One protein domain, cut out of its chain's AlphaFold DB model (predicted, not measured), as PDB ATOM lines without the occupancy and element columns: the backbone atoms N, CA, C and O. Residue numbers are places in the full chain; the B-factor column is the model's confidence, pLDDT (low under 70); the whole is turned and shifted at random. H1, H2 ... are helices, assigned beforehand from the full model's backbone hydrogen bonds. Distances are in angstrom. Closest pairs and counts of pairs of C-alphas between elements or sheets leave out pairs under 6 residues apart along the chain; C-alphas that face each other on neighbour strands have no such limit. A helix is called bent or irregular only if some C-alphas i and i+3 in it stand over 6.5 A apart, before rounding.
ATOM      1  N   LEU A 196      36.108  55.797 123.036       47.41
ATOM      2  CA  LEU A 196      36.945  55.386 121.900       47.41
ATOM      3  C   LEU A 196      36.187  55.507 120.563       47.41
ATOM      4  O   LEU A 196      36.791  55.426 119.498       47.41
ATOM      5  N   GLN A 197      34.876  55.787 120.604       43.91
ATOM      6  CA  GLN A 197      34.113  56.249 119.440       43.91
ATOM      7  C   GLN A 197      34.542  57.646 118.949       43.91
ATOM      8  O   GLN A 197      34.207  58.002 117.823       43.91
ATOM      9  N   VAL A 198      35.291  58.431 119.738       40.94
ATOM     10  CA  VAL A 198      35.766  59.772 119.335       40.94
ATOM     11  C   VAL A 198      36.958  59.699 118.367       40.94
ATOM     12  O   VAL A 198      37.303  60.707 117.761       40.94
ATOM     13  N   LEU A 199      37.538  58.513 118.131       40.53
ATOM     14  CA  LEU A 199      38.878  58.391 117.534       40.53
ATOM     15  C   LEU A 199      38.935  57.737 116.154       40.53
ATOM     16  O   LEU A 199      40.014  57.548 115.611       40.53
ATOM     17  N   GLY A 200      37.799  57.344 115.567       42.94
ATOM     18  CA  GLY A 200      37.790  56.662 114.261       42.94
ATOM     19  C   GLY A 200      38.568  55.333 114.235       42.94
ATOM     20  O   GLY A 200      38.784  54.761 113.167       42.94
ATOM     21  N   LEU A 201      38.989  54.831 115.399       47.22
ATOM     22  CA  LEU A 201      39.620  53.532 115.573       47.22
ATOM     23  C   LEU A 201      38.548  52.437 115.495       47.22
ATOM     24  O   LEU A 201      37.418  52.605 115.957       47.22
ATOM     25  N   ARG A 202      38.917  51.285 114.924       58.69
ATOM     26  CA  ARG A 202      38.115  50.057 115.038       58.69
ATOM     27  C   ARG A 202      37.893  49.714 116.522       58.69
ATOM     28  O   ARG A 202      38.721  50.116 117.343       58.69
ATOM     29  N   PRO A 203      36.813  48.991 116.881       66.06
ATOM     30  CA  PRO A 203      36.560  48.591 118.259       66.06
ATOM     31  C   PRO A 203      37.829  48.043 118.933       66.06
ATOM     32  O   PRO A 203      38.505  47.185 118.354       66.06
ATOM     33  N   PRO A 204      38.185  48.528 120.136       74.56
ATOM     34  CA  PRO A 204      39.374  48.053 120.831       74.56
ATOM     35  C   PRO A 204      39.308  46.535 121.025       74.56
ATOM     36  O   PRO A 204      38.241  46.003 121.329       74.56
ATOM     37  N   GLY A 205      40.428  45.831 120.850       79.12
ATOM     38  CA  GLY A 205      40.518  44.380 121.037       79.12
ATOM     39  C   GLY A 205      40.249  43.535 119.788       79.12
ATOM     40  O   GLY A 205      40.374  42.313 119.855       79.12
ATOM     41  N   GLU A 206      39.931  44.132 118.634       81.25
ATOM     42  CA  GLU A 206      39.773  43.376 117.384       81.25
ATOM     43  C   GLU A 206      41.030  42.579 116.998       81.25
ATOM     44  O   GLU A 206      40.916  41.477 116.453       81.25
ATOM     45  N   ARG A 207      42.244  43.105 117.243       85.38
ATOM     46  CA  ARG A 207      43.472  42.346 116.945       85.38
ATOM     47  C   ARG A 207      43.673  41.196 117.909       85.38
ATOM     48  O   ARG A 207      44.161  40.153 117.483       85.38
ATOM     49  N   LEU A 208      43.252  41.340 119.161       90.38
ATOM     50  CA  LEU A 208      43.231  40.228 120.109       90.38
ATOM     51  C   LEU A 208      42.224  39.148 119.687       90.38
ATOM     52  O   LEU A 208      42.557  37.970 119.756       90.38
ATOM     53  N   ILE A 209      41.062  39.518 119.136       90.06
ATOM     54  CA  ILE A 209      40.124  38.552 118.531       90.06
ATOM     55  C   ILE A 209      40.764  37.844 117.327       90.06
ATOM     56  O   ILE A 209      40.635  36.630 117.182       90.06
ATOM     57  N   LEU A 210      41.494  38.565 116.469       88.19
ATOM     58  CA  LEU A 210      42.242  37.928 115.381       88.19
ATOM     59  C   LEU A 210      43.282  36.938 115.927       88.19
ATOM     60  O   LEU A 210      43.380  35.822 115.420       88.19
ATOM     61  N   CYS A 211      44.026  37.322 116.968       92.31
ATOM     62  CA  CYS A 211      44.982  36.434 117.629       92.31
ATOM     63  C   CYS A 211      44.290  35.188 118.193       92.31
ATOM     64  O   CYS A 211      44.833  34.098 118.054       92.31
ATOM     65  N   GLU A 212      43.093  35.325 118.764       95.06
ATOM     66  CA  GLU A 212      42.287  34.203 119.252       95.06
ATOM     67  C   GLU A 212      41.912  33.233 118.136       95.06
ATOM     68  O   GLU A 212      42.144  32.030 118.258       95.06
ATOM     69  N   VAL A 213      41.363  33.749 117.032       92.75
ATOM     70  CA  VAL A 213      40.997  32.924 115.876       92.75
ATOM     71  C   VAL A 213      42.228  32.189 115.354       92.75
ATOM     72  O   VAL A 213      42.170  30.990 115.101       92.75
ATOM     73  N   VAL A 214      43.368  32.876 115.244       93.00
ATOM     74  CA  VAL A 214      44.604  32.253 114.762       93.00
ATOM     75  C   VAL A 214      45.110  31.187 115.728       93.00
ATOM     76  O   VAL A 214      45.456  30.087 115.301       93.00
ATOM     77  N   LEU A 215      45.117  31.486 117.025       93.75
ATOM     78  CA  LEU A 215      45.551  30.560 118.062       93.75
ATOM     79  C   LEU A 215      44.690  29.293 118.073       93.75
ATOM     80  O   LEU A 215      45.237  28.197 118.169       93.75
ATOM     81  N   ARG A 216      43.368  29.441 117.939       92.00
ATOM     82  CA  ARG A 216      42.417  28.328 117.971       92.00
ATOM     83  C   ARG A 216      42.461  27.470 116.707       92.00
ATOM     84  O   ARG A 216      42.463  26.250 116.811       92.00
ATOM     85  N   GLU A 217      42.488  28.090 115.528       92.69
ATOM     86  CA  GLU A 217      42.373  27.373 114.247       92.69
ATOM     87  C   GLU A 217      43.728  26.891 113.699       92.69
ATOM     88  O   GLU A 217      43.796  25.866 113.021       92.69
ATOM     89  N   TYR A 218      44.816  27.619 113.981       93.69
ATOM     90  CA  TYR A 218      46.140  27.370 113.388       93.69
ATOM     91  C   TYR A 218      47.256  27.139 114.418       93.69
ATOM     92  O   TYR A 218      48.340  26.674 114.056       93.69
ATOM     93  N   GLY A 219      47.005  27.414 115.699       93.62
ATOM     94  CA  GLY A 219      47.943  27.153 116.787       93.62
ATOM     95  C   GLY A 219      48.996  28.243 117.008       93.62
ATOM     96  O   GLY A 219      49.190  29.169 116.217       93.62
ATOM     97  N   ARG A 220      49.723  28.106 118.124       93.94
ATOM     98  CA  ARG A 220      50.679  29.108 118.629       93.94
ATOM     99  C   ARG A 220      51.814  29.428 117.653       93.94
ATOM    100  O   ARG A 220      52.204  30.583 117.554       93.94
ATOM    101  N   GLN A 221      52.320  28.438 116.915       91.94
ATOM    102  CA  GLN A 221      53.424  28.655 115.972       91.94
ATOM    103  C   GLN A 221      53.035  29.631 114.851       91.94
ATOM    104  O   GLN A 221      53.818  30.512 114.505       91.94
ATOM    105  N   VAL A 222      51.826  29.495 114.303       91.62
ATOM    106  CA  VAL A 222      51.337  30.388 113.242       91.62
ATOM    107  C   VAL A 222      51.087  31.789 113.794       91.62
ATOM    108  O   VAL A 222      51.388  32.771 113.121       91.62
ATOM    109  N   LEU A 223      50.609  31.898 115.038       92.25
ATOM    110  CA  LEU A 223      50.472  33.189 115.711       92.25
ATOM    111  C   LEU A 223      51.828  33.898 115.880       92.25
ATOM    112  O   LEU A 223      51.927  35.087 115.600       92.25
ATOM    113  N   GLU A 224      52.880  33.187 116.295       91.38
ATOM    114  CA  GLU A 224      54.234  33.753 116.407       91.38
ATOM    115  C   GLU A 224      54.782  34.229 115.055       91.38
ATOM    116  O   GLU A 224      55.374  35.308 114.968       91.38
ATOM    117  N   GLU A 225      54.565  33.451 113.992       86.62
ATOM    118  CA  GLU A 225      54.935  33.839 112.627       86.62
ATOM    119  C   GLU A 225      54.176  35.103 112.187       86.62
ATOM    120  O   GLU A 225      54.799  36.054 111.722       86.62
ATOM    121  N   LEU A 226      52.863  35.172 112.433       84.88
ATOM    122  CA  LEU A 226      52.028  36.338 112.120       84.88
ATOM    123  C   LEU A 226      52.420  37.592 112.925       84.88
ATOM    124  O   LEU A 226      52.316  38.713 112.430       84.88
ATOM    125  N   LEU A 227      52.894  37.418 114.160       85.12
ATOM    126  CA  LEU A 227      53.451  38.494 114.983       85.12
ATOM    127  C   LEU A 227      54.896  38.854 114.586       85.12
ATOM    128  O   LEU A 227      55.505  39.723 115.202       85.12
ATOM    129  N   GLY A 228      55.452  38.248 113.535       80.31
ATOM    130  CA  GLY A 228      56.751  38.633 112.986       80.31
ATOM    131  C   GLY A 228      57.924  38.264 113.893       80.31
ATOM    132  O   GLY A 228      58.986  38.874 113.804       80.31
ATOM    133  N   VAL A 229      57.757  37.258 114.762       79.00
ATOM    134  CA  VAL A 229      58.801  36.780 115.687       79.00
ATOM    135  C   VAL A 229      60.094  36.383 114.961       79.00
ATOM    136  O   VAL A 229      61.182  36.554 115.502       79.00
ATOM    137  N   ARG A 230      59.991  35.848 113.737       66.94
ATOM    138  CA  ARG A 230      61.142  35.373 112.944       66.94
ATOM    139  C   ARG A 230      61.694  36.393 111.949       66.94
ATOM    140  O   ARG A 230      62.746  36.145 111.369       66.94
ATOM    141  N   GLU A 231      60.979  37.487 111.710       59.84
ATOM    142  CA  GLU A 231      61.257  38.397 110.590       59.84
ATOM    143  C   GLU A 231      61.942  39.695 111.022       59.84
ATOM    144  O   GLU A 231      62.581  40.351 110.202       59.84
ATOM    145  N   ARG A 232      61.838  40.066 112.301       62.34
ATOM    146  CA  ARG A 232      62.405  41.305 112.839       62.34
ATOM    147  C   ARG A 232      62.894  41.105 114.271       62.34
ATOM    148  O   ARG A 232      62.233  40.431 115.061       62.34
ATOM    149  N   ASP A 233      64.008  41.749 114.610       62.34
ATOM    150  CA  ASP A 233      64.427  41.897 116.005       62.34
ATOM    151  C   ASP A 233      63.431  42.822 116.731       62.34
ATOM    152  O   ASP A 233      62.945  43.803 116.166       62.34
ATOM    153  N   TRP A 234      63.061  42.466 117.958       68.44
ATOM    154  CA  TRP A 234      62.162  43.252 118.809       68.44
ATOM    155  C   TRP A 234      62.949  44.235 119.696       68.44
ATOM    156  O   TRP A 234      62.338  44.999 120.441       68.44
ATOM    157  N   GLY A 235      64.287  44.181 119.656       55.09
ATOM    158  CA  GLY A 235      65.196  44.918 120.530       55.09
ATOM    159  C   GLY A 235      65.856  46.177 119.969       55.09
ATOM    160  O   GLY A 235      66.122  47.095 120.739       55.09
ATOM    161  N   GLU A 236      66.098  46.257 118.658       52.53
ATOM    162  CA  GLU A 236      66.886  47.344 118.032       52.53
ATOM    163  C   GLU A 236      66.091  48.650 117.793       52.53
ATOM    164  O   GLU A 236      66.561  49.575 117.135       52.53
ATOM    165  N   ALA A 237      64.880  48.748 118.335       53.91
ATOM    166  CA  ALA A 237      63.831  49.642 117.863       53.91
ATOM    167  C   ALA A 237      63.572  50.853 118.787       53.91
ATOM    168  O   ALA A 237      62.426  51.154 119.110       53.91
ATOM    169  N   HIS A 238      64.620  51.545 119.251       50.66
ATOM    170  CA  HIS A 238      64.454  52.697 120.160       50.66
ATOM    171  C   HIS A 238      63.672  53.853 119.505       50.66
ATOM    172  O   HIS A 238      62.852  54.482 120.170       50.66
ATOM    173  N   ASP A 239      63.874  54.073 118.202       54.59
ATOM    174  CA  ASP A 239      63.099  55.045 117.422       54.59
ATOM    175  C   ASP A 239      61.642  54.574 117.226       54.59
ATOM    176  O   ASP A 239      60.730  55.395 117.211       54.59
ATOM    177  N   GLU A 240      61.389  53.259 117.132       61.44
ATOM    178  CA  GLU A 240      60.022  52.729 116.974       61.44
ATOM    179  C   GLU A 240      59.232  52.808 118.290       61.44
ATOM    180  O   GLU A 240      58.032  53.055 118.266       61.44
ATOM    181  N   ASP A 241      59.874  52.621 119.447       64.06
ATOM    182  CA  ASP A 241      59.198  52.715 120.745       64.06
ATOM    183  C   ASP A 241      58.834  54.170 121.109       64.06
ATOM    184  O   ASP A 241      57.767  54.390 121.682       64.06
ATOM    185  N   GLU A 242      59.654  55.166 120.743       63.94
ATOM    186  CA  GLU A 242      59.262  56.586 120.837       63.94
ATOM    187  C   GLU A 242      58.080  56.894 119.905       63.94
ATOM    188  O   GLU A 242      57.097  57.482 120.350       63.94
ATOM    189  N   GLN A 243      58.111  56.407 118.659       65.38
ATOM    190  CA  GLN A 243      56.998  56.545 117.708       65.38
ATOM    191  C   GLN A 243      55.711  55.860 118.191       65.38
ATOM    192  O   GLN A 243      54.614  56.373 117.988       65.38
ATOM    193  N   LEU A 244      55.817  54.694 118.833       66.38
ATOM    194  CA  LEU A 244      54.672  53.986 119.407       66.38
ATOM    195  C   LEU A 244      54.112  54.711 120.633       66.38
ATOM    196  O   LEU A 244      52.900  54.690 120.833       66.38
ATOM    197  N   MET A 245      54.957  55.355 121.441       65.19
ATOM    198  CA  MET A 245      54.492  56.221 122.527       65.19
ATOM    199  C   MET A 245      53.763  57.447 121.981       65.19
ATOM    200  O   MET A 245      52.669  57.732 122.458       65.19
ATOM    201  N   GLU A 246      54.304  58.093 120.942       64.69
ATOM    202  CA  GLU A 246      53.611  59.156 120.203       64.69
ATOM    203  C   GLU A 246      52.255  58.655 119.693       64.69
ATOM    204  O   GLU A 246      51.238  59.275 119.963       64.69
ATOM    205  N   LEU A 247      52.194  57.463 119.086       64.50
ATOM    206  CA  LEU A 247      50.942  56.851 118.625       64.50
ATOM    207  C   LEU A 247      49.930  56.652 119.763       64.50
ATOM    208  O   LEU A 247      48.737  56.865 119.573       64.50
ATOM    209  N   VAL A 248      50.385  56.203 120.934       62.88
ATOM    210  CA  VAL A 248      49.531  55.957 122.101       62.88
ATOM    211  C   VAL A 248      49.032  57.271 122.719       62.88
ATOM    212  O   VAL A 248      47.917  57.310 123.244       62.88
ATOM    213  N   GLU A 249      49.845  58.325 122.698       62.16
ATOM    214  CA  GLU A 249      49.506  59.656 123.218       62.16
ATOM    215  C   GLU A 249      48.632  60.456 122.234       62.16
ATOM    216  O   GLU A 249      47.668  61.093 122.659       62.16
ATOM    217  N   ASP A 250      48.880  60.318 120.930       56.22
ATOM    218  CA  ASP A 250      48.140  60.922 119.814       56.22
ATOM    219  C   ASP A 250      46.976  60.054 119.325       56.22
ATOM    220  O   ASP A 250      46.445  60.242 118.227       56.22
ATOM    221  N   ILE A 251      46.513  59.107 120.138       52.94
ATOM    222  CA  ILE A 251      45.318  58.308 119.843       52.94
ATOM    223  C   ILE A 251      44.089  59.210 119.588       52.94
ATOM    224  O   ILE A 251      43.216  58.816 118.818       52.94
ATOM    225  N   ASP A 252      44.097  60.455 120.095       43.25
ATOM    226  CA  ASP A 252      43.158  61.544 119.766       43.25
ATOM    227  C   ASP A 252      43.177  62.020 118.287       43.25
ATOM    228  O   ASP A 252      42.211  62.619 117.813       43.25
ATOM    229  N   VAL A 253      44.247  61.744 117.533       39.88
ATOM    230  CA  VAL A 253      44.508  62.239 116.163       39.88
ATOM    231  C   VAL A 253      44.426  61.129 115.105       39.88
ATOM    232  O   VAL A 253      44.218  61.398 113.919       39.88
ATOM    233  N   LEU A 254      44.530  59.863 115.509       41.91
ATOM    234  CA  LEU A 254      44.717  58.739 114.594       41.91
ATOM    235  C   LEU A 254      43.402  58.046 114.237       41.91
ATOM    236  O   LEU A 254      43.172  56.874 114.544       41.91
ATOM    237  N   ALA A 255      42.568  58.759 113.482       43.06
ATOM    238  CA  ALA A 255      41.580  58.106 112.636       43.06
ATOM    239  C   ALA A 255      42.332  57.209 111.636       43.06
ATOM    240  O   ALA A 255      42.967  57.692 110.698       43.06
ATOM    241  N   PHE A 256      42.279  55.894 111.848       47.12
ATOM    242  CA  PHE A 256      42.956  54.851 111.061       47.12
ATOM    243  C   PHE A 256      42.351  54.669 109.649       47.12
ATOM    244  O   PHE A 256      42.250  53.551 109.140       47.12
ATOM    245  N   ASP A 257      41.924  55.758 109.008       38.66
ATOM    246  CA  ASP A 257      41.130  55.756 107.777       38.66
ATOM    247  C   ASP A 257      41.975  55.914 106.496       38.66
ATOM    248  O   ASP A 257      41.454  56.197 105.420       38.66
ATOM    249  N   GLN A 258      43.294  55.697 106.563       40.91
ATOM    250  CA  GLN A 258      44.181  55.781 105.389       40.91
ATOM    251  C   GLN A 258      44.924  54.488 105.052       40.91
ATOM    252  O   GLN A 258      46.023  54.501 104.513       40.91
ATOM    253  N   TYR A 259      44.294  53.338 105.266       42.28
ATOM    254  CA  TYR A 259      44.759  52.104 104.636       42.28
ATOM    255  C   TYR A 259      43.635  51.485 103.827       42.28
ATOM    256  O   TYR A 259      43.060  50.500 104.263       42.28
ATOM    257  N   HIS A 260      43.312  52.082 102.671       38.31
ATOM    258  CA  HIS A 260      42.835  51.403 101.447       38.31
ATOM    259  C   HIS A 260      42.740  52.370 100.241       38.31
ATOM    260  O   HIS A 260      41.735  52.428  99.539       38.31
ATOM    261  N   GLN A 261      43.825  53.085  99.929       30.78
ATOM    262  CA  GLN A 261      44.138  53.438  98.537       30.78
ATOM    263  C   GLN A 261      45.605  53.106  98.268       30.78
ATOM    264  O   GLN A 261      46.492  53.941  98.355       30.78
ATOM    265  N   GLU A 269      54.185  60.913 104.799       43.66
ATOM    266  CA  GLU A 269      54.291  62.318 105.242       43.66
ATOM    267  C   GLU A 269      54.424  62.442 106.779       43.66
ATOM    268  O   GLU A 269      54.716  63.512 107.311       43.66
ATOM    269  N   LEU A 270      54.262  61.318 107.489       46.06
ATOM    270  CA  LEU A 270      54.438  61.154 108.930       46.06
ATOM    271  C   LEU A 270      55.635  60.252 109.313       46.06
ATOM    272  O   LEU A 270      55.845  59.985 110.489       46.06
ATOM    273  N   GLY A 271      56.429  59.758 108.353       38.34
ATOM    274  CA  GLY A 271      57.634  58.951 108.612       38.34
ATOM    275  C   GLY A 271      57.397  57.535 109.161       38.34
ATOM    276  O   GLY A 271      58.355  56.784 109.350       38.34
ATOM    277  N   PHE A 272      56.145  57.139 109.391       42.84
ATOM    278  CA  PHE A 272      55.795  55.817 109.898       42.84
ATOM    279  C   PHE A 272      55.759  54.797 108.755       42.84
ATOM    280  O   PHE A 272      54.739  54.636 108.089       42.84
ATOM    281  N   GLY A 273      56.848  54.054 108.547       50.97
ATOM    282  CA  GLY A 273      56.791  52.856 107.705       50.97
ATOM    283  C   GLY A 273      55.664  51.911 108.162       50.97
ATOM    284  O   GLY A 273      55.248  51.942 109.319       50.97
ATOM    285  N   LYS A 274      55.150  51.051 107.266       58.03
ATOM    286  CA  LYS A 274      53.988  50.170 107.537       58.03
ATOM    287  C   LYS A 274      54.082  49.475 108.913       58.03
ATOM    288  O   LYS A 274      54.868  48.535 109.065       58.03
ATOM    289  N   LEU A 275      53.261  49.910 109.877       63.22
ATOM    290  CA  LEU A 275      53.137  49.303 111.211       63.22
ATOM    291  C   LEU A 275      52.857  47.800 111.085       63.22
ATOM    292  O   LEU A 275      51.923  47.388 110.388       63.22
ATOM    293  N   HIS A 276      53.663  46.970 111.752       75.44
ATOM    294  CA  HIS A 276      53.468  45.524 111.739       75.44
ATOM    295  C   HIS A 276      52.362  45.133 112.733       75.44
ATOM    296  O   HIS A 276      52.124  45.829 113.720       75.44
ATOM    297  N   LEU A 277      51.696  43.985 112.531       77.38
ATOM    298  CA  LEU A 277      50.624  43.520 113.429       77.38
ATOM    299  C   LEU A 277      51.066  43.495 114.901       77.38
ATOM    300  O   LEU A 277      50.294  43.835 115.791       77.38
ATOM    301  N   ARG A 278      52.320  43.111 115.140       81.19
ATOM    302  CA  ARG A 278      52.920  43.042 116.477       81.19
ATOM    303  C   ARG A 278      52.899  44.383 117.210       81.19
ATOM    304  O   ARG A 278      52.677  44.404 118.414       81.19
ATOM    305  N   ASP A 279      53.115  45.478 116.485       76.50
ATOM    306  CA  ASP A 279      53.241  46.816 117.054       76.50
ATOM    307  C   ASP A 279      51.844  47.289 117.471       76.50
ATOM    308  O   ASP A 279      51.638  47.739 118.595       76.50
ATOM    309  N   ILE A 280      50.843  47.009 116.627       77.31
ATOM    310  CA  ILE A 280      49.423  47.227 116.932       77.31
ATOM    311  C   ILE A 280      48.988  46.400 118.151       77.31
ATOM    312  O   ILE A 280      48.306  46.912 119.032       77.31
ATOM    313  N   VAL A 281      49.395  45.129 118.237       83.56
ATOM    314  CA  VAL A 281      49.078  44.270 119.388       83.56
ATOM    315  C   VAL A 281      49.738  44.787 120.669       83.56
ATOM    316  O   VAL A 281      49.082  44.819 121.707       83.56
ATOM    317  N   ARG A 282      51.000  45.241 120.623       83.50
ATOM    318  CA  ARG A 282      51.668  45.867 121.780       83.50
ATOM    319  C   ARG A 282      50.909  47.109 122.253       83.50
ATOM    320  O   ARG A 282      50.677  47.238 123.451       83.50
ATOM    321  N   VAL A 283      50.469  47.960 121.328       78.44
ATOM    322  CA  VAL A 283      49.655  49.150 121.630       78.44
ATOM    323  C   VAL A 283      48.303  48.764 122.235       78.44
ATOM    324  O   VAL A 283      47.926  49.308 123.269       78.44
ATOM    325  N   GLU A 284      47.592  47.779 121.673       83.50
ATOM    326  CA  GLU A 284      46.330  47.294 122.253       83.50
ATOM    327  C   GLU A 284      46.521  46.755 123.679       83.50
ATOM    328  O   GLU A 284      45.715  47.055 124.560       83.50
ATOM    329  N   LEU A 285      47.604  46.014 123.937       88.94
ATOM    330  CA  LEU A 285      47.935  45.548 125.285       88.94
ATOM    331  C   LEU A 285      48.198  46.712 126.245       88.94
ATOM    332  O   LEU A 285      47.719  46.668 127.374       88.94
ATOM    333  N   MET A 286      48.913  47.755 125.812       85.06
ATOM    334  CA  MET A 286      49.134  48.949 126.634       85.06
ATOM    335  C   MET A 286      47.809  49.614 126.996       85.06
ATOM    336  O   MET A 286      47.520  49.817 128.172       85.06
ATOM    337  N   LEU A 287      46.959  49.886 126.004       84.06
ATOM    338  CA  LEU A 287      45.656  50.518 126.222       84.06
ATOM    339  C   LEU A 287      44.763  49.700 127.152       84.06
ATOM    340  O   LEU A 287      44.088  50.260 128.020       84.06
ATOM    341  N   LEU A 288      44.778  48.377 126.997       89.19
ATOM    342  CA  LEU A 288      44.071  47.478 127.890       89.19
ATOM    343  C   LEU A 288      44.643  47.573 129.310       89.19
ATOM    344  O   LEU A 288      43.884  47.797 130.250       89.19
ATOM    345  N   PHE A 289      45.963  47.465 129.483       91.44
ATOM    346  CA  PHE A 289      46.625  47.457 130.792       91.44
ATOM    347  C   PHE A 289      46.638  48.809 131.516       91.44
ATOM    348  O   PHE A 289      46.771  48.823 132.742       91.44
ATOM    349  N   ARG A 290      46.421  49.927 130.809       87.38
ATOM    350  CA  ARG A 290      46.177  51.252 131.411       87.38
ATOM    351  C   ARG A 290      44.848  51.336 132.153       87.38
ATOM    352  O   ARG A 290      44.699  52.174 133.043       87.38
ATOM    353  N   LYS A 291      43.877  50.473 131.830       87.56
ATOM    354  CA  LYS A 291      42.596  50.437 132.549       87.56
ATOM    355  C   LYS A 291      42.840  50.120 134.021       87.56
ATOM    356  O   LYS A 291      43.563  49.182 134.359       87.56
ATOM    357  N   LYS A 292      42.148  50.845 134.909       89.50
ATOM    358  CA  LYS A 292      42.293  50.717 136.373       89.50
ATOM    359  C   LYS A 292      42.160  49.277 136.861       89.50
ATOM    360  O   LYS A 292      42.834  48.896 137.817       89.50
ATOM    361  N   TYR A 293      41.343  48.476 136.179       93.50
ATOM    362  CA  TYR A 293      41.175  47.051 136.445       93.50
ATOM    363  C   TYR A 293      42.509  46.302 136.591       93.50
ATOM    364  O   TYR A 293      42.733  45.665 137.618       93.50
ATOM    365  N   TRP A 294      43.428  46.454 135.631       94.44
ATOM    366  CA  TRP A 294      44.703  45.721 135.569       94.44
ATOM    367  C   TRP A 294      45.745  46.187 136.588       94.44
ATOM    368  O   TRP A 294      46.862  45.666 136.655       94.44
ATOM    369  N   SER A 295      45.398  47.191 137.390       92.88
ATOM    370  CA  SER A 295      46.202  47.638 138.519       92.88
ATOM    371  C   SER A 295      45.748  47.064 139.852       92.88
ATOM    372  O   SER A 295      46.440  47.272 140.837       92.88
ATOM    373  N   ARG A 296      44.620  46.352 139.923       94.31
ATOM    374  CA  ARG A 296      44.066  45.853 141.187       94.31
ATOM    375  C   ARG A 296      44.843  44.638 141.694       94.31
ATOM    376  O   ARG A 296      45.098  43.711 140.943       94.31
ATOM    377  N   LEU A 297      45.142  44.595 142.988       95.06
ATOM    378  CA  LEU A 297      45.815  43.461 143.630       95.06
ATOM    379  C   LEU A 297      44.982  42.172 143.580       95.06
ATOM    380  O   LEU A 297      45.515  41.105 143.296       95.06
ATOM    381  N   TRP A 298      43.671  42.278 143.810       95.12
ATOM    382  CA  TRP A 298      42.765  41.127 143.852       95.12
ATOM    383  C   TRP A 298      42.756  40.300 142.561       95.12
ATOM    384  O   TRP A 298      42.590  39.084 142.628       95.12
ATOM    385  N   SER A 322      42.852  33.103 127.994       93.56
ATOM    386  CA  SER A 322      43.919  32.275 127.417       93.56
ATOM    387  C   SER A 322      44.563  32.904 126.176       93.56
ATOM    388  O   SER A 322      45.780  32.806 126.014       93.56
ATOM    389  N   THR A 323      43.791  33.613 125.343       95.62
ATOM    390  CA  THR A 323      44.320  34.401 124.220       95.62
ATOM    391  C   THR A 323      45.259  35.485 124.734       95.62
ATOM    392  O   THR A 323      46.387  35.614 124.253       95.62
ATOM    393  N   LEU A 324      44.821  36.239 125.745       96.06
ATOM    394  CA  LEU A 324      45.622  37.305 126.337       96.06
ATOM    395  C   LEU A 324      46.909  36.757 126.972       96.06
ATOM    396  O   LEU A 324      47.970  37.350 126.791       96.06
ATOM    397  N   GLN A 325      46.840  35.604 127.646       95.19
ATOM    398  CA  GLN A 325      48.012  34.910 128.187       95.19
ATOM    399  C   GLN A 325      48.995  34.501 127.089       95.19
ATOM    400  O   GLN A 325      50.174  34.832 127.178       95.19
ATOM    401  N   ALA A 326      48.519  33.842 126.028       95.19
ATOM    402  CA  ALA A 326      49.372  33.380 124.937       95.19
ATOM    403  C   ALA A 326      50.073  34.544 124.223       95.19
ATOM    404  O   ALA A 326      51.281  34.492 123.989       95.19
ATOM    405  N   VAL A 327      49.335  35.615 123.915       94.88
ATOM    406  CA  VAL A 327      49.900  36.828 123.308       94.88
ATOM    407  C   VAL A 327      50.895  37.492 124.262       94.88
ATOM    408  O   VAL A 327      52.005  37.831 123.852       94.88
ATOM    409  N   GLY A 328      50.538  37.629 125.542       94.12
ATOM    410  CA  GLY A 328      51.407  38.212 126.561       94.12
ATOM    411  C   GLY A 328      52.722  37.449 126.729       94.12
ATOM    412  O   GLY A 328      53.781  38.063 126.802       94.12
ATOM    413  N   GLU A 329      52.690  36.118 126.707       92.56
ATOM    414  CA  GLU A 329      53.887  35.271 126.764       92.56
ATOM    415  C   GLU A 329      54.790  35.425 125.538       92.56
ATOM    416  O   GLU A 329      56.016  35.442 125.683       92.56
ATOM    417  N   ILE A 330      54.211  35.538 124.336       91.12
ATOM    418  CA  ILE A 330      54.970  35.783 123.101       91.12
ATOM    419  C   ILE A 330      55.688  37.133 123.215       91.12
ATOM    420  O   ILE A 330      56.910  37.188 123.074       91.12
ATOM    421  N   VAL A 331      54.962  38.200 123.562       89.06
ATOM    422  CA  VAL A 331      55.550  39.538 123.747       89.06
ATOM    423  C   VAL A 331      56.626  39.508 124.836       89.06
ATOM    424  O   VAL A 331      57.751  39.946 124.611       89.06
ATOM    425  N   LEU A 332      56.335  38.905 125.993       88.56
ATOM    426  CA  LEU A 332      57.275  38.801 127.110       88.56
ATOM    427  C   LEU A 332      58.556  38.051 126.734       88.56
ATOM    428  O   LEU A 332      59.620  38.381 127.249       88.56
ATOM    429  N   THR A 333      58.465  37.024 125.889       86.94
ATOM    430  CA  THR A 333      59.606  36.188 125.489       86.94
ATOM    431  C   THR A 333      60.479  36.878 124.452       86.94
ATOM    432  O   THR A 333      61.705  36.795 124.544       86.94
ATOM    433  N   HIS A 334      59.864  37.573 123.496       81.38
ATOM    434  CA  HIS A 334      60.570  38.154 122.358       81.38
ATOM    435  C   HIS A 334      61.059  39.584 122.599       81.38
ATOM    436  O   HIS A 334      62.037  39.991 121.987       81.38
ATOM    437  N   SER A 335      60.508  40.303 123.577       74.38
ATOM    438  CA  SER A 335      60.974  41.638 123.978       74.38
ATOM    439  C   SER A 335      62.106  41.634 125.027       74.38
ATOM    440  O   SER A 335      62.356  42.659 125.656       74.38
ATOM    441  N   LYS A 336      62.817  40.514 125.245       64.06
ATOM    442  CA  LYS A 336      63.861  40.369 126.294       64.06
ATOM    443  C   LYS A 336      65.251  40.921 125.947       64.06
ATOM    444  O   LYS A 336      66.201  40.638 126.675       64.06
ATOM    445  N   SER A 337      65.420  41.665 124.857       64.75
ATOM    446  CA  SER A 337      66.729  42.263 124.563       64.75
ATOM    447  C   SER A 337      67.126  43.289 125.648       64.75
ATOM    448  O   SER A 337      66.263  43.899 126.291       64.75
ATOM    449  N   GLU A 338      68.431  43.502 125.866       53.94
ATOM    450  CA  GLU A 338      68.924  44.517 126.819       53.94
ATOM    451  C   GLU A 338      68.449  45.940 126.464       53.94
ATOM    452  O   GLU A 338      68.289  46.774 127.353       53.94
ATOM    453  N   GLN A 339      68.188  46.212 125.180       57.12
ATOM    454  CA  GLN A 339      67.758  47.519 124.675       57.12
ATOM    455  C   GLN A 339      66.252  47.750 124.887       57.12
ATOM    456  O   GLN A 339      65.874  48.737 125.517       57.12
ATOM    457  N   SER A 340      65.398  46.800 124.492       60.78
ATOM    458  CA  SER A 340      63.939  46.863 124.710       60.78
ATOM    459  C   SER A 340      63.550  46.898 126.191       60.78
ATOM    460  O   SER A 340      62.541  47.496 126.554       60.78
ATOM    461  N   SER A 341      64.374  46.320 127.072       60.38
ATOM    462  CA  SER A 341      64.114  46.298 128.516       60.38
ATOM    463  C   SER A 341      64.110  47.687 129.180       60.38
ATOM    464  O   SER A 341      63.579  47.839 130.281       60.38
ATOM    465  N   ASN A 342      64.691  48.702 128.530       61.59
ATOM    466  CA  ASN A 342      64.779  50.066 129.061       61.59
ATOM    467  C   ASN A 342      63.686  51.016 128.544       61.59
ATOM    468  O   ASN A 342      63.542  52.114 129.094       61.59
ATOM    469  N   SER A 343      62.903  50.583 127.554       72.94
ATOM    470  CA  SER A 343      61.810  51.347 126.948       72.94
ATOM    471  C   SER A 343      60.681  51.674 127.936       72.94
ATOM    472  O   SER A 343      60.365  50.873 128.824       72.94
ATOM    473  N   GLU A 344      60.055  52.845 127.773       72.62
ATOM    474  CA  GLU A 344      58.858  53.276 128.517       72.62
ATOM    475  C   GLU A 344      57.716  52.258 128.343       72.62
ATOM    476  O   GLU A 344      57.134  51.788 129.322       72.62
ATOM    477  N   ILE A 345      57.496  51.813 127.099       74.38
ATOM    478  CA  ILE A 345      56.487  50.812 126.722       74.38
ATOM    479  C   ILE A 345      56.708  49.511 127.485       74.38
ATOM    480  O   ILE A 345      55.775  48.923 128.034       74.38
ATOM    481  N   TRP A 346      57.956  49.047 127.533       82.06
ATOM    482  CA  TRP A 346      58.276  47.812 128.234       82.06
ATOM    483  C   TRP A 346      58.044  47.938 129.735       82.06
ATOM    484  O   TRP A 346      57.452  47.042 130.331       82.06
ATOM    485  N   LYS A 347      58.452  49.051 130.352       82.44
ATOM    486  CA  LYS A 347      58.210  49.309 131.781       82.44
ATOM    487  C   LYS A 347      56.717  49.319 132.116       82.44
ATOM    488  O   LYS A 347      56.342  48.864 133.195       82.44
ATOM    489  N   GLU A 348      55.878  49.798 131.200       82.12
ATOM    490  CA  GLU A 348      54.426  49.827 131.369       82.12
ATOM    491  C   GLU A 348      53.781  48.438 131.204       82.12
ATOM    492  O   GLU A 348      52.977  48.011 132.039       82.12
ATOM    493  N   LEU A 349      54.177  47.698 130.162       87.56
ATOM    494  CA  LEU A 349      53.648  46.367 129.854       87.56
ATOM    495  C   LEU A 349      54.119  45.299 130.848       87.56
ATOM    496  O   LEU A 349      53.333  44.445 131.269       87.56
ATOM    497  N   LYS A 350      55.403  45.326 131.223       90.06
ATOM    498  CA  LYS A 350      56.096  44.233 131.915       90.06
ATOM    499  C   LYS A 350      55.372  43.727 133.167       90.06
ATOM    500  O   LYS A 350      55.192  42.514 133.245       90.06
ATOM    501  N   PRO A 351      54.876  44.569 134.096       92.31
ATOM    502  CA  PRO A 351      54.179  44.065 135.278       92.31
ATOM    503  C   PRO A 351      52.915  43.253 134.954       92.31
ATOM    504  O   PRO A 351      52.585  42.310 135.669       92.31
ATOM    505  N   ARG A 352      52.200  43.595 133.871       94.75
ATOM    506  CA  ARG A 352      50.981  42.882 133.452       94.75
ATOM    507  C   ARG A 352      51.312  41.646 132.629       94.75
ATOM    508  O   ARG A 352      50.643  40.628 132.774       94.75
ATOM    509  N   LEU A 353      52.379  41.692 131.834       94.44
ATOM    510  CA  LEU A 353      52.918  40.497 131.185       94.44
ATOM    511  C   LEU A 353      53.399  39.466 132.218       94.44
ATOM    512  O   LEU A 353      53.132  38.277 132.060       94.44
ATOM    513  N   ASP A 354      54.034  39.914 133.303       93.81
ATOM    514  CA  ASP A 354      54.438  39.053 134.421       93.81
ATOM    515  C   ASP A 354      53.231  38.429 135.126       93.81
ATOM    516  O   ASP A 354      53.268  37.248 135.463       93.81
ATOM    517  N   LEU A 355      52.144  39.186 135.311       95.25
ATOM    518  CA  LEU A 355      50.891  38.650 135.846       95.25
ATOM    519  C   LEU A 355      50.346  37.525 134.953       95.25
ATOM    520  O   LEU A 355      50.003  36.457 135.452       95.25
ATOM    521  N   LEU A 356      50.285  37.744 133.638       95.50
ATOM    522  CA  LEU A 356      49.798  36.736 132.692       95.50
ATOM    523  C   LEU A 356      50.663  35.470 132.702       95.50
ATOM    524  O   LEU A 356      50.127  34.363 132.766       95.50
ATOM    525  N   ALA A 357      51.988  35.630 132.718       93.00
ATOM    526  CA  ALA A 357      52.930  34.517 132.823       93.00
ATOM    527  C   ALA A 357      52.806  33.769 134.164       93.00
ATOM    528  O   ALA A 357      52.886  32.536 134.207       93.00
ATOM    529  N   PHE A 358      52.563  34.496 135.258       92.69
ATOM    530  CA  PHE A 358      52.296  33.905 136.565       92.69
ATOM    531  C   PHE A 358      51.011  33.071 136.555       92.69
ATOM    532  O   PHE A 358      51.034  31.949 137.052       92.69
ATOM    533  N   ILE A 359      49.921  33.549 135.942       91.69
ATOM    534  CA  ILE A 359      48.667  32.781 135.819       91.69
ATOM    535  C   ILE A 359      48.916  31.461 135.076       91.69
ATOM    536  O   ILE A 359      48.463  30.406 135.521       91.69
ATOM    537  N   SER A 360      49.667  31.488 133.971       88.94
ATOM    538  CA  SER A 360      50.014  30.273 133.221       88.94
ATOM    539  C   SER A 360      50.842  29.295 134.058       88.94
ATOM    540  O   SER A 360      50.560  28.096 134.082       88.94
ATOM    541  N   THR A 361      51.822  29.812 134.803       87.62
ATOM    542  CA  THR A 361      52.667  29.013 135.702       87.62
ATOM    543  C   THR A 361      51.851  28.408 136.842       87.62
ATOM    544  O   THR A 361      51.978  27.220 137.133       87.62
ATOM    545  N   TRP A 362      50.961  29.193 137.449       86.38
ATOM    546  CA  TRP A 362      50.059  28.749 138.506       86.38
ATOM    547  C   TRP A 362      49.154  27.606 138.033       86.38
ATOM    548  O   TRP A 362      49.085  26.561 138.677       86.38
ATOM    549  N   ARG A 363      48.517  27.754 136.865       85.19
ATOM    550  CA  ARG A 363      47.672  26.701 136.283       85.19
ATOM    551  C   ARG A 363      48.456  25.428 135.974       85.19
ATOM    552  O   ARG A 363      47.949  24.333 136.193       85.19
ATOM    553  N   ALA A 364      49.696  25.551 135.497       83.38
ATOM    554  CA  ALA A 364      50.560  24.397 135.269       83.38
ATOM    555  C   ALA A 364      50.894  23.654 136.575       83.38
ATOM    556  O   ALA A 364      50.898  22.425 136.588       83.38
ATOM    557  N   LEU A 365      51.122  24.383 137.675       79.94
ATOM    558  CA  LEU A 365      51.360  23.801 139.000       79.94
ATOM    559  C   LEU A 365      50.117  23.089 139.550       79.94
ATOM    560  O   LEU A 365      50.220  21.957 140.015       79.94
ATOM    561  N   GLU A 366      48.940  23.704 139.462       76.00
ATOM    562  CA  GLU A 366      47.668  23.093 139.891       76.00
ATOM    563  C   GLU A 366      47.278  21.872 139.038       76.00
ATOM    564  O   GLU A 366      46.554  20.991 139.498       76.00
ATOM    565  N   ASN A 367      47.793  21.773 137.808       74.06
ATOM    566  CA  ASN A 367      47.592  20.599 136.962       74.06
ATOM    567  C   ASN A 367      48.518  19.415 137.285       74.06
ATOM    568  O   ASN A 367      48.346  18.338 136.713       74.06
ATOM    569  N   THR A 368      49.489  19.576 138.190       68.25
ATOM    570  CA  THR A 368      50.306  18.442 138.645       68.25
ATOM    571  C   THR A 368      49.540  17.592 139.673       68.25
ATOM    572  O   THR A 368      48.906  18.156 140.563       68.25
TER     573      THR A 368
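Overview. This is residues 196 to 261, 269 to 298 and 322 to 368 of the 441 residues of the protein "HET domain-containing protein" of Monosporascus ibericus (UniProt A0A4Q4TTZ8). Helices that cross one another at large angles make a compact body with H5 in its middle: H2, H4 and H8 pack on H5, and H7 crosses both H2 and H8. H3 packs on H2, the short H1 sits by the end of H4, and the far end of the long H8, with residues 361 to 368, sticks out as an arm. The printed part has 143 residues with eight named helices, H1 to H8 in order along the chain, and no named strand: the class is all helix. It is compact, with a radius of gyration of the C-alphas of 15.7 A, and elongated, spanning 55 by 34 by 33 A.

Arrangement. H8, residues 344 to 366, has a kink of 34 degrees near residue 351 and is only just irregular, C-alphas 348 and 351 being 7.0 A apart. With residues 350 to 360 alone it touches H7, residues 322 to 334, at a steep tilt of 58 degrees, opposite ways; the closest C-alphas, of Gln 325 and Leu 356, are 5.2 A apart. With residues 345 to 352 alone it touches residues 285 to 289 of H5, residues 277 to 289, about perpendicular at 82 degrees (closest C-alphas Met 286 and Leu 349, 6.1 A). H4, residues 238 to 252, is irregular, C-alphas 249 and 252 being 7.5 A apart; its residues 244 to 248 alone touch H5 at a steep tilt of 57 degrees, the same way, closest at C-alphas Val 248 and Val 283, 6.8 A. H2, residues 206 to 218, touches H7 about perpendicular at 87 degrees, with residues 323 to 327 of H7 alone; the closest C-alphas, of Glu 212 and Thr 323, are 5.4 A apart. H3, residues 220 to 226, touches residues 211 to 215 of H2, closest at C-alphas Val 214 and Leu 223, 6.0 A. H1, residues 196 to 199, only just touches H4, with 3 pairs of C-alphas within 8 A, closest Leu 199 and Asp 252, 5.8 A. H6, residues 292 to 295, is close to H8 but not clearly touching, C-alphas Trp 294 and Arg 352 being closest at 7.2 A. Every O i to N i+4 pair is within hydrogen-bond range in H2, H3, H5 and H7, against 10 of 11 in H4 and 17 of 19 in H8; H1 and H6 are too short for such a pair.

Along the chain. H8 is 34.1 A long, from C-alpha 344 at (58.858, 53.276, 128.517) to C-alpha 366 at (47.668, 23.093, 139.891). H4 measures 23.1 A, H7 18.4 A, H5 18.2 A and H2 17.7 A. H1 begins at C-alpha 196, (36.945, 55.386, 121.900).

Size, cuts and confidence. The C-alphas farthest apart, of Glu 269 and Thr 368, are 55.3 A apart. Residues 262 to 268 and 299 to 321 are not printed; the gaps between C-alphas are 15.1 A and 18.7 A. The link from H3 to H4 is long, with 11 residues. The mean pLDDT of the printed part is 74.6; 55 residues are under 70, among them 230 to 261.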